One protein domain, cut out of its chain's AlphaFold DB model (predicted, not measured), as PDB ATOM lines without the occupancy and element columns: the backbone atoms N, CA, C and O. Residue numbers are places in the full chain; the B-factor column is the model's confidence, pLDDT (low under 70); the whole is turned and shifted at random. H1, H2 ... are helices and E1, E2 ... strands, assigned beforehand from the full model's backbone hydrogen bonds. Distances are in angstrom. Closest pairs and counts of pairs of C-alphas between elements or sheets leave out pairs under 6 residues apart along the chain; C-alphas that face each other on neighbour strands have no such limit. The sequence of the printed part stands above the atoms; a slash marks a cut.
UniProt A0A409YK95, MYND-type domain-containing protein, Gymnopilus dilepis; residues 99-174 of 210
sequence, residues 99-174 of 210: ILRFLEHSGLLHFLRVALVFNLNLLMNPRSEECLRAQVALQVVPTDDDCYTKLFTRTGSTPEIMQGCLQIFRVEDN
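What this domain is: This is residues 99 to 174 of the 210 residues of the protein "MYND-type domain-containing protein" of Gymnopilus dilepis (UniProt A0A409YK95). A long, narrow ribbon of two antiparallel strands, E1 and E2, runs along the longest axis, with the helix H3 and its loop at one end and the long loop of residues 120 to 131 at the other. The helix H2 packs on the ribbon with its residues 112 to 119, while residues 104 to 111, of which 106 to 111 belong to H2, stick out, and the short helix H1 makes a corner with H2. The printed part has 76 residues, with three named helices and two named strands in the order H1 H2 E1 H3 E2, a mixed class of helices and strands. The whole is loose, with a radius of gyration of the C-alphas of 16.3 A, and only just elongated, spanning 52 by 26 by 17 A.

Where its parts are: H1 is residues 99 to 104, 8.7 A from first to last C-alpha, and begins with C-alpha 99 at (126.329, 149.195, 79.319). H2, residues 106 to 119, is 19.7 A long and ends with C-alpha 119 at (111.367, 161.183, 85.788). E1 is residues 132 to 142 and 32.0 A long. H3, residues 145 to 153, measures 12.0 A. E2, residues 164 to 174, measures 28.1 A and ends with C-alpha 174 at (107.383, 154.024, 77.147).

How they stand to each other: E1 and E2 are antiparallel neighbours, with 157 degrees between their N-to-C directions. Across the pair, N 137 and O 170 are 2.8 A apart and N 167 and O 139 are 2.8 A apart, both within hydrogen-bond range. The closest C-alphas of H2 and E2 are those of Asn 119 and Val 171, at 6.5 A. The closest C-alphas of H2 and E1 are those of Leu 116 and Ala 134, at 7.8 A. H1 and H2 only just touch, and only at the corner by their link, with 3 pairs of C-alphas within 8 A; the closest are those of Leu 103 and Leu 109, at 6.2 A, and H2 touches H1 with residues 108 to 109 alone. The lines of H1 and H2 are about perpendicular, at 73 degrees. The closest C-alphas of E1 and H3 are those of Pro 142 and Tyr 148, at 5.4 A. H2 and H3 are apart. H1 and E2 are only just apart, with 8.4 A between their closest C-alphas. In H1, H2 and H3 every O i to N i+4 pair is within hydrogen-bond range.

The domain as a whole: The two C-alphas farthest apart are those of Glu 129 and Gly 156, at 51.8 A. The printed part runs from residue 99 to 174 with no cut. The link from H2 to E1, 12 residues, is long; that from H3 to E2, 10 residues, is short, and those from H1 to H2 and from E1 to H3 are tight. The mean pLDDT of the printed part is 82.5, and no printed residue is under 70.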
ATOM      1  N   ILE A  99     127.727 149.314  78.881       76.25
ATOM      2  CA  ILE A  99     126.329 149.195  79.319       76.25
ATOM      3  C   ILE A  99     126.174 148.011  80.272       76.25
ATOM      4  O   ILE A  99     125.589 148.168  81.339       76.25
ATOM      5  N   LEU A 100     126.722 146.843  79.929       75.31
ATOM      6  CA  LEU A 100     126.637 145.662  80.794       75.31
ATOM      7  C   LEU A 100     127.296 145.919  82.157       75.31
ATOM      8  O   LEU A 100     126.663 145.708  83.186       75.31
ATOM      9  N   ARG A 101     128.497 146.515  82.181       78.12
ATOM     10  CA  ARG A 101     129.157 146.919  83.437       78.12
ATOM     11  C   ARG A 101     128.354 147.944  84.236       78.12
ATOM     12  O   ARG A 101     128.313 147.868  85.460       78.12
ATOM     13  N   PHE A 102     127.719 148.908  83.566       77.62
ATOM     14  CA  PHE A 102     126.823 149.864  84.218       77.62
ATOM     15  C   PHE A 102     125.656 149.137  84.904       77.62
ATOM     16  O   PHE A 102     125.333 149.439  86.053       77.62
ATOM     17  N   LEU A 103     125.057 148.157  84.221       73.69
ATOM     18  CA  LEU A 103     123.949 147.351  84.738       73.69
ATOM     19  C   LEU A 103     124.374 146.375  85.843       73.69
ATOM     20  O   LEU A 103     123.544 146.003  86.660       73.69
ATOM     21  N   GLU A 104     125.640 145.980  85.912       74.31
ATOM     22  CA  GLU A 104     126.171 145.146  87.000       74.31
ATOM     23  C   GLU A 104     126.537 145.966  88.248       74.31
ATOM     24  O   GLU A 104     126.633 145.435  89.358       74.31
ATOM     25  N   HIS A 105     126.726 147.278  88.098       77.44
ATOM     26  CA  HIS A 105     127.156 148.142  89.185       77.44
ATOM     27  C   HIS A 105     125.972 148.572  90.067       77.44
ATOM     28  O   HIS A 105     125.243 149.515  89.759       77.44
ATOM     29  N   SER A 106     125.844 147.957  91.246       75.19
ATOM     30  CA  SER A 106     124.753 148.208  92.208       75.19
ATOM     31  C   SER A 106     124.540 149.691  92.552       75.19
ATOM     32  O   SER A 106     123.405 150.164  92.563       75.19
ATOM     33  N   GLY A 107     125.618 150.452  92.768       76.81
ATOM     34  CA  GLY A 107     125.539 151.897  93.021       76.81
ATOM     35  C   GLY A 107     124.929 152.699  91.860       76.81
ATOM     36  O   GLY A 107     124.020 153.495  92.076       76.81
ATOM     37  N   LEU A 108     125.374 152.463  90.622       78.62
ATOM     38  CA  LEU A 108     124.851 153.145  89.434       78.62
ATOM     39  C   LEU A 108     123.401 152.744  89.152       78.62
ATOM     40  O   LEU A 108     122.566 153.603  88.870       78.62
ATOM     41  N   LEU A 109     123.070 151.461  89.322       78.25
ATOM     42  CA  LEU A 109     121.691 150.986  89.259       78.25
ATOM     43  C   LEU A 109     120.792 151.655  90.299       78.25
ATOM     44  O   LEU A 109     119.645 151.977  89.991       78.25
ATOM     45  N   HIS A 110     121.280 151.865  91.522       79.88
ATOM     46  CA  HIS A 110     120.524 152.573  92.549       79.88
ATOM     47  C   HIS A 110     120.183 153.998  92.094       79.88
ATOM     48  O   HIS A 110     119.014 154.381  92.125       79.88
ATOM     49  N   PHE A 111     121.163 154.752  91.587       82.75
ATOM     50  CA  PHE A 111     120.913 156.094  91.058       82.75
ATOM     51  C   PHE A 111     119.978 156.088  89.846       82.75
ATOM     52  O   PHE A 111     119.100 156.945  89.764       82.75
ATOM     53  N   LEU A 112     120.086 155.101  88.951       82.56
ATOM     54  CA  LEU A 112     119.143 154.947  87.844       82.56
ATOM     55  C   LEU A 112     117.713 154.697  88.348       82.56
ATOM     56  O   LEU A 112     116.771 155.295  87.836       82.56
ATOM     57  N   ARG A 113     117.525 153.858  89.374       81.56
ATOM     58  CA  ARG A 113     116.202 153.628  89.985       81.56
ATOM     59  C   ARG A 113     115.628 154.914  90.572       81.56
ATOM     60  O   ARG A 113     114.457 155.205  90.348       81.56
ATOM     61  N   VAL A 114     116.444 155.691  91.284       83.19
ATOM     62  CA  VAL A 114     116.041 157.002  91.813       83.19
ATOM     63  C   VAL A 114     115.640 157.931  90.665       83.19
ATOM     64  O   VAL A 114     114.548 158.494  90.691       83.19
ATOM     65  N   ALA A 115     116.460 158.026  89.614       87.06
ATOM     66  CA  ALA A 115     116.152 158.825  88.433       87.06
ATOM     67  C   ALA A 115     114.833 158.395  87.773       87.06
ATOM     68  O   ALA A 115     114.024 159.257  87.444       87.06
ATOM     69  N   LEU A 116     114.574 157.093  87.630       85.69
ATOM     70  CA  LEU A 116     113.313 156.566  87.097       85.69
ATOM     71  C   LEU A 116     112.113 156.983  87.954       85.69
ATOM     72  O   LEU A 116     111.105 157.424  87.412       85.69
ATOM     73  N   VAL A 117     112.226 156.901  89.282       86.38
ATOM     74  CA  VAL A 117     111.158 157.317  90.204       86.38
ATOM     75  C   VAL A 117     110.791 158.789  90.013       86.38
ATOM     76  O   VAL A 117     109.605 159.112  89.962       86.38
ATOM     77  N   PHE A 118     111.782 159.671  89.867       88.88
ATOM     78  CA  PHE A 118     111.536 161.096  89.642       88.88
ATOM     79  C   PHE A 118     111.032 161.395  88.225       88.88
ATOM     80  O   PHE A 118     110.013 162.062  88.076       88.88
ATOM     81  N   ASN A 119     111.700 160.878  87.186       88.19
ATOM     82  CA  ASN A 119     111.367 161.183  85.788       88.19
ATOM     83  C   ASN A 119     109.996 160.635  85.372       88.19
ATOM     84  O   ASN A 119     109.314 161.249  84.560       88.19
ATOM     85  N   LEU A 120     109.571 159.511  85.951       86.19
ATOM     86  CA  LEU A 120     108.250 158.925  85.715       86.19
ATOM     87  C   LEU A 120     107.208 159.385  86.750       86.19
ATOM     88  O   LEU A 120     106.095 158.863  86.781       86.19
ATOM     89  N   ASN A 121     107.564 160.342  87.617       87.75
ATOM     90  CA  ASN A 121     106.703 160.900  88.660       87.75
ATOM     91  C   ASN A 121     106.052 159.840  89.580       87.75
ATOM     92  O   ASN A 121     104.911 159.988  90.020       87.75
ATOM     93  N   LEU A 122     106.769 158.759  89.902       84.56
ATOM     94  CA  LEU A 122     106.218 157.620  90.651       84.56
ATOM     95  C   LEU A 122     106.011 157.904  92.144       84.56
ATOM     96  O   LEU A 122     105.319 157.140  92.812       84.56
ATOM     97  N   LEU A 123     106.596 158.987  92.671       84.19
ATOM     98  CA  LEU A 123     106.323 159.443  94.040       84.19
ATOM     99  C   LEU A 123     104.898 159.977  94.181       84.19
ATOM    100  O   LEU A 123     104.240 159.696  95.179       84.19
ATOM    101  N   MET A 124     104.429 160.730  93.183       85.50
ATOM    102  CA  MET A 124     103.101 161.350  93.205       85.50
ATOM    103  C   MET A 124     102.054 160.502  92.485       85.50
ATOM    104  O   MET A 124     100.883 160.542  92.848       85.50
ATOM    105  N   ASN A 125     102.469 159.725  91.483       84.94
ATOM    106  CA  ASN A 125     101.611 158.827  90.722       84.94
ATOM    107  C   ASN A 125     102.131 157.377  90.809       84.94
ATOM    108  O   ASN A 125     102.788 156.893  89.884       84.94
ATOM    109  N   PRO A 126     101.901 156.676  91.934       83.25
ATOM    110  CA  PRO A 126     102.413 155.328  92.135       83.25
ATOM    111  C   PRO A 126     101.671 154.303  91.265       83.25
ATOM    112  O   PRO A 126     100.523 153.947  91.520       83.25
ATOM    113  N   ARG A 127     102.373 153.734  90.286       78.31
ATOM    114  CA  ARG A 127     101.835 152.761  89.314       78.31
ATOM    115  C   ARG A 127     102.172 151.318  89.693       78.31
ATOM    116  O   ARG A 127     102.767 150.551  88.945       78.31
ATOM    117  N   SER A 128     101.864 150.965  90.941       71.94
ATOM    118  CA  SER A 128     102.378 149.739  91.574       71.94
ATOM    119  C   SER A 128     101.827 148.422  91.016       71.94
ATOM    120  O   SER A 128     102.454 147.378  91.208       71.94
ATOM    121  N   GLU A 129     100.688 148.459  90.329       74.88
ATOM    122  CA  GLU A 129     100.054 147.282  89.719       74.88
ATOM    123  C   GLU A 129     100.420 147.106  88.239       74.88
ATOM    124  O   GLU A 129     100.005 146.137  87.603       74.88
ATOM    125  N   GLU A 130     101.231 148.010  87.695       78.69
ATOM    126  CA  GLU A 130     101.557 148.049  86.279       78.69
ATOM    127  C   GLU A 130     102.951 147.485  86.000       78.69
ATOM    128  O   GLU A 130     103.907 147.631  86.774       78.69
ATOM    129  N   CYS A 131     103.077 146.837  84.844       76.38
ATOM    130  CA  CYS A 131     104.361 146.431  84.298       76.38
ATOM    131  C   CYS A 131     104.933 147.595  83.479       76.38
ATOM    132  O   CYS A 131     104.779 147.644  82.257       76.38
ATOM    133  N   LEU A 132     105.553 148.548  84.178       77.19
ATOM    134  CA  LEU A 132     106.110 149.761  83.581       77.19
ATOM    135  C   LEU A 132     107.275 149.459  82.640       77.19
ATOM    136  O   LEU A 132     108.152 148.647  82.952       77.19
ATOM    137  N   ARG A 133     107.320 150.183  81.520       75.50
ATOM    138  CA  ARG A 133     108.460 150.193  80.611       75.50
ATOM    139  C   ARG A 133     109.018 151.605  80.513       75.50
ATOM    140  O   ARG A 133     108.322 152.523  80.107       75.50
ATOM    141  N   ALA A 134     110.300 151.755  80.817       78.06
ATOM    142  CA  ALA A 134     111.022 153.001  80.600       78.06
ATOM    143  C   ALA A 134     112.081 152.808  79.517       78.06
ATOM    144  O   ALA A 134     112.746 151.768  79.472       78.06
ATOM    145  N   GLN A 135     112.248 153.807  78.658       78.75
ATOM    146  CA  GLN A 135     113.382 153.888  77.751       78.75
ATOM    147  C   GLN A 135     114.433 154.809  78.366       78.75
ATOM    148  O   GLN A 135     114.162 155.965  78.678       78.75
ATOM    149  N   VAL A 136     115.639 154.281  78.557       79.12
ATOM    150  CA  VAL A 136     116.783 155.039  79.068       79.12
ATOM    151  C   VAL A 136     117.738 155.257  77.913       79.12
ATOM    152  O   VAL A 136     118.244 154.299  77.328       79.12
ATOM    153  N   ALA A 137     117.958 156.518  77.570       78.62
ATOM    154  CA  ALA A 137     118.840 156.900  76.491       78.62
ATOM    155  C   ALA A 137     120.216 157.263  77.061       78.62
ATOM    156  O   ALA A 137     120.349 158.086  77.975       78.62
ATOM    157  N   LEU A 138     121.237 156.607  76.517       78.44
ATOM    158  CA  LEU A 138     122.626 156.759  76.920       78.44
ATOM    159  C   LEU A 138     123.388 157.545  75.858       78.44
ATOM    160  O   LEU A 138     123.128 157.400  74.665       78.44
ATOM    161  N   GLN A 139     124.346 158.346  76.301       77.38
ATOM    162  CA  GLN A 139     125.253 159.085  75.437       77.38
ATOM    163  C   GLN A 139     126.683 158.924  75.943       77.38
ATOM    164  O   GLN A 139     126.920 158.869  77.147       77.38
ATOM    165  N   VAL A 140     127.637 158.848  75.018       83.44
ATOM    166  CA  VAL A 140     129.061 158.974  75.335       83.44
ATOM    167  C   VAL A 140     129.476 160.401  75.035       83.44
ATOM    168  O   VAL A 140     129.260 160.890  73.925       83.44
ATOM    169  N   VAL A 141     130.042 161.069  76.029       85.06
ATOM    170  CA  VAL A 141     130.490 162.460  75.930       85.06
ATOM    171  C   VAL A 141     131.927 162.580  76.433       85.06
ATOM    172  O   VAL A 141     132.338 161.758  77.257       85.06
ATOM    173  N   PRO A 142     132.718 163.561  75.964       91.00
ATOM    174  CA  PRO A 142     134.005 163.861  76.578       91.00
ATOM    175  C   PRO A 142     133.847 164.184  78.063       91.00
ATOM    176  O   PRO A 142     132.860 164.789  78.472       91.00
ATOM    177  N   THR A 143     134.840 163.810  78.864       92.38
ATOM    178  CA  THR A 143     134.915 164.252  80.266       92.38
ATOM    179  C   THR A 143     135.394 165.693  80.411       92.38
ATOM    180  O   THR A 143     135.237 166.272  81.478       92.38
ATOM    181  N   ASP A 144     136.026 166.235  79.371       92.56
ATOM    182  CA  ASP A 144     136.503 167.613  79.322       92.56
ATOM    183  C   ASP A 144     135.426 168.531  78.722       92.56
ATOM    184  O   ASP A 144     134.968 168.315  77.595       92.56
ATOM    185  N   ASP A 145     135.022 169.550  79.482       91.00
ATOM    186  CA  ASP A 145     133.912 170.446  79.130       91.00
ATOM    187  C   ASP A 145     134.209 171.307  77.893       91.00
ATOM    188  O   ASP A 145     133.306 171.613  77.106       91.00
ATOM    189  N   ASP A 146     135.472 171.685  77.690       91.31
ATOM    190  CA  ASP A 146     135.898 172.451  76.519       91.31
ATOM    191  C   ASP A 146     135.816 171.581  75.255       91.31
ATOM    192  O   ASP A 146     135.232 171.996  74.249       91.31
ATOM    193  N   CYS A 147     136.278 170.330  75.325       89.62
ATOM    194  CA  CYS A 147     136.101 169.347  74.255       89.62
ATOM    195  C   CYS A 147     134.620 169.069  73.965       89.62
ATOM    196  O   CYS A 147     134.223 169.049  72.797       89.62
ATOM    197  N   TYR A 148     133.793 168.886  75.002       87.25
ATOM    198  CA  TYR A 148     132.347 168.709  74.843       87.25
ATOM    199  C   TYR A 148     131.723 169.897  74.107       87.25
ATOM    200  O   TYR A 148     131.022 169.710  73.109       87.25
ATOM    201  N   THR A 149     132.025 171.118  74.556       84.56
ATOM    202  CA  THR A 149     131.496 172.351  73.967       84.56
ATOM    203  C   THR A 149     131.893 172.458  72.503       84.56
ATOM    204  O   THR A 149     131.019 172.596  71.653       84.56
ATOM    205  N   LYS A 150     133.184 172.303  72.189       83.94
ATOM    206  CA  LYS A 150     133.714 172.375  70.819       83.94
ATOM    207  C   LYS A 150     133.068 171.363  69.874       83.94
ATOM    208  O   LYS A 150     132.742 171.716  68.739       83.94
ATOM    209  N   LEU A 151     132.845 170.128  70.330       83.12
ATOM    210  CA  LEU A 151     132.141 169.108  69.544       83.12
ATOM    211  C   LEU A 151     130.668 169.463  69.335       83.12
ATOM    212  O   LEU A 151     130.161 169.333  68.220       83.12
ATOM    213  N   PHE A 152     129.989 169.925  70.385       79.75
ATOM    214  CA  PHE A 152     128.563 170.235  70.339       79.75
ATOM    215  C   PHE A 152     128.262 171.457  69.460       79.75
ATOM    216  O   PHE A 152     127.345 171.425  68.639       79.75
ATOM    217  N   THR A 153     129.055 172.522  69.581       82.25
ATOM    218  CA  THR A 153     128.912 173.753  68.787       82.25
ATOM    219  C   THR A 153     129.572 173.658  67.415       82.25
ATOM    220  O   THR A 153     129.355 174.530  66.575       82.25
ATOM    221  N   ARG A 154     130.351 172.596  67.161       83.81
ATOM    222  CA  ARG A 154     131.132 172.379  65.931       83.81
ATOM    223  C   ARG A 154     132.132 173.515  65.682       83.81
ATOM    224  O   ARG A 154     132.292 173.980  64.554       83.81
ATOM    225  N   THR A 155     132.794 173.970  66.744       80.88
ATOM    226  CA  THR A 155     133.771 175.069  66.707       80.88
ATOM    227  C   THR A 155     135.147 174.614  67.168       80.88
ATOM    228  O   THR A 155     135.258 173.896  68.156       80.88
ATOM    229  N   GLY A 156     136.202 175.120  66.527       84.00
ATOM    230  CA  GLY A 156     137.584 174.824  66.913       84.00
ATOM    231  C   GLY A 156     138.022 173.389  66.598       84.00
ATOM    232  O   GLY A 156     137.331 172.649  65.901       84.00
ATOM    233  N   SER A 157     139.204 173.012  67.092       87.50
ATOM    234  CA  SER A 157     139.748 171.655  66.993       87.50
ATOM    235  C   SER A 157     139.676 170.931  68.337       87.50
ATOM    236  O   SER A 157     139.787 171.544  69.403       87.50
ATOM    237  N   THR A 158     139.504 169.613  68.273       88.12
ATOM    238  CA  THR A 158     139.565 168.703  69.421       88.12
ATOM    239  C   THR A 158     140.632 167.632  69.182       88.12
ATOM    240  O   THR A 158     141.000 167.395  68.027       88.12
ATOM    241  N   PRO A 159     141.184 167.021  70.245       88.69
ATOM    242  CA  PRO A 159     142.098 165.892  70.108       88.69
ATOM    243  C   PRO A 159     141.443 164.710  69.381       88.69
ATOM    244  O   PRO A 159     140.245 164.479  69.521       88.69
ATOM    245  N   GLU A 160     142.242 163.926  68.657       84.69
ATOM    246  CA  GLU A 160     141.764 162.720  67.962       84.69
ATOM    247  C   GLU A 160     141.274 161.637  68.941       84.69
ATOM    248  O   GLU A 160     140.283 160.958  68.679       84.69
ATOM    249  N   ILE A 161     141.935 161.509  70.096       86.12
ATOM    250  CA  ILE A 161     141.573 160.578  71.170       86.12
ATOM    251  C   ILE A 161     141.308 161.381  72.439       86.12
ATOM    252  O   ILE A 161     142.134 162.188  72.863       86.12
ATOM    253  N   MET A 162     140.156 161.133  73.060       87.38
ATOM    254  CA  MET A 162     139.709 161.823  74.269       87.38
ATOM    255  C   MET A 162     139.168 160.825  75.286       87.38
ATOM    256  O   MET A 162     138.604 159.788  74.930       87.38
ATOM    257  N   GLN A 163     139.304 161.162  76.566       90.12
ATOM    258  CA  GLN A 163     138.620 160.434  77.622       90.12
ATOM    259  C   GLN A 163     137.118 160.740  77.558       90.12
ATOM    260  O   GLN A 163     136.705 161.901  77.524       90.12
ATOM    261  N   GLY A 164     136.307 159.684  77.523       88.38
ATOM    262  CA  GLY A 164     134.851 159.776  77.496       88.38
ATOM    263  C   GLY A 164     134.210 159.242  78.772       88.38
ATOM    264  O   GLY A 164     134.791 158.420  79.485       88.38
ATOM    265  N   CYS A 165     132.986 159.680  79.043       87.69
ATOM    266  CA  CYS A 165     132.110 159.093  80.044       87.69
ATOM    267  C   CYS A 165     130.759 158.718  79.424       87.69
ATOM    268  O   CYS A 165     130.278 159.350  78.482       87.69
ATOM    269  N   LEU A 166     130.162 157.648  79.952       84.44
ATOM    270  CA  LEU A 166     128.806 157.232  79.615       84.44
ATOM    271  C   LEU A 166     127.835 157.981  80.531       84.44
ATOM    272  O   LEU A 166     127.930 157.868  81.753       84.44
ATOM    273  N   GLN A 167     126.903 158.722  79.948       84.69
ATOM    274  CA  GLN A 167     125.896 159.495  80.665       84.69
ATOM    275  C   GLN A 167     124.488 159.044  80.283       84.69
ATOM    276  O   GLN A 167     124.207 158.728  79.127       84.69
ATOM    277  N   ILE A 168     123.583 159.045  81.262       84.75
ATOM    278  CA  ILE A 168     122.144 158.978  81.003       84.75
ATOM    279  C   ILE A 168     121.703 160.391  80.636       84.75
ATOM    280  O   ILE A 168     121.736 161.275  81.489       84.75
ATOM    281  N   PHE A 169     121.295 160.606  79.387       82.50
ATOM    282  CA  PHE A 169     120.856 161.931  78.937       82.50
ATOM    283  C   PHE A 169     119.332 162.068  78.919       82.50
ATOM    284  O   PHE A 169     118.809 163.182  78.930       82.50
ATOM    285  N   ARG A 170     118.603 160.945  78.875       81.06
ATOM    286  CA  ARG A 170     117.140 160.961  78.876       81.06
ATOM    287  C   ARG A 170     116.544 159.698  79.475       81.06
ATOM    288  O   ARG A 170     117.058 158.599  79.279       81.06
ATOM    289  N   VAL A 171     115.421 159.876  80.156       81.75
ATOM    290  CA  VAL A 171     114.546 158.805  80.622       81.75
ATOM    291  C   VAL A 171     113.140 159.131  80.134       81.75
ATOM    292  O   VAL A 171     112.624 160.202  80.438       81.75
ATOM    293  N   GLU A 172     112.541 158.230  79.365       76.62
ATOM    294  CA  GLU A 172     111.199 158.394  78.804       76.62
ATOM    295  C   GLU A 172     110.279 157.276  79.307       76.62
ATOM    296  O   GLU A 172     110.679 156.108  79.384       76.62
ATOM    297  N   ASP A 173     109.039 157.638  79.646       79.62
ATOM    298  CA  ASP A 173     107.967 156.666  79.854       79.62
ATOM    299  C   ASP A 173     107.597 156.062  78.498       79.62
ATOM    300  O   ASP A 173     107.193 156.778  77.583       79.62
ATOM    301  N   ASN A 174     107.750 154.748  78.361       73.19
ATOM    302  CA  ASN A 174     107.383 154.024  77.147       73.19
ATOM    303  C   ASN A 174     106.062 153.258  77.330       73.19
ATOM    304  O   ASN A 174     105.787 152.280  76.629       73.19
TER     305      ASN A 174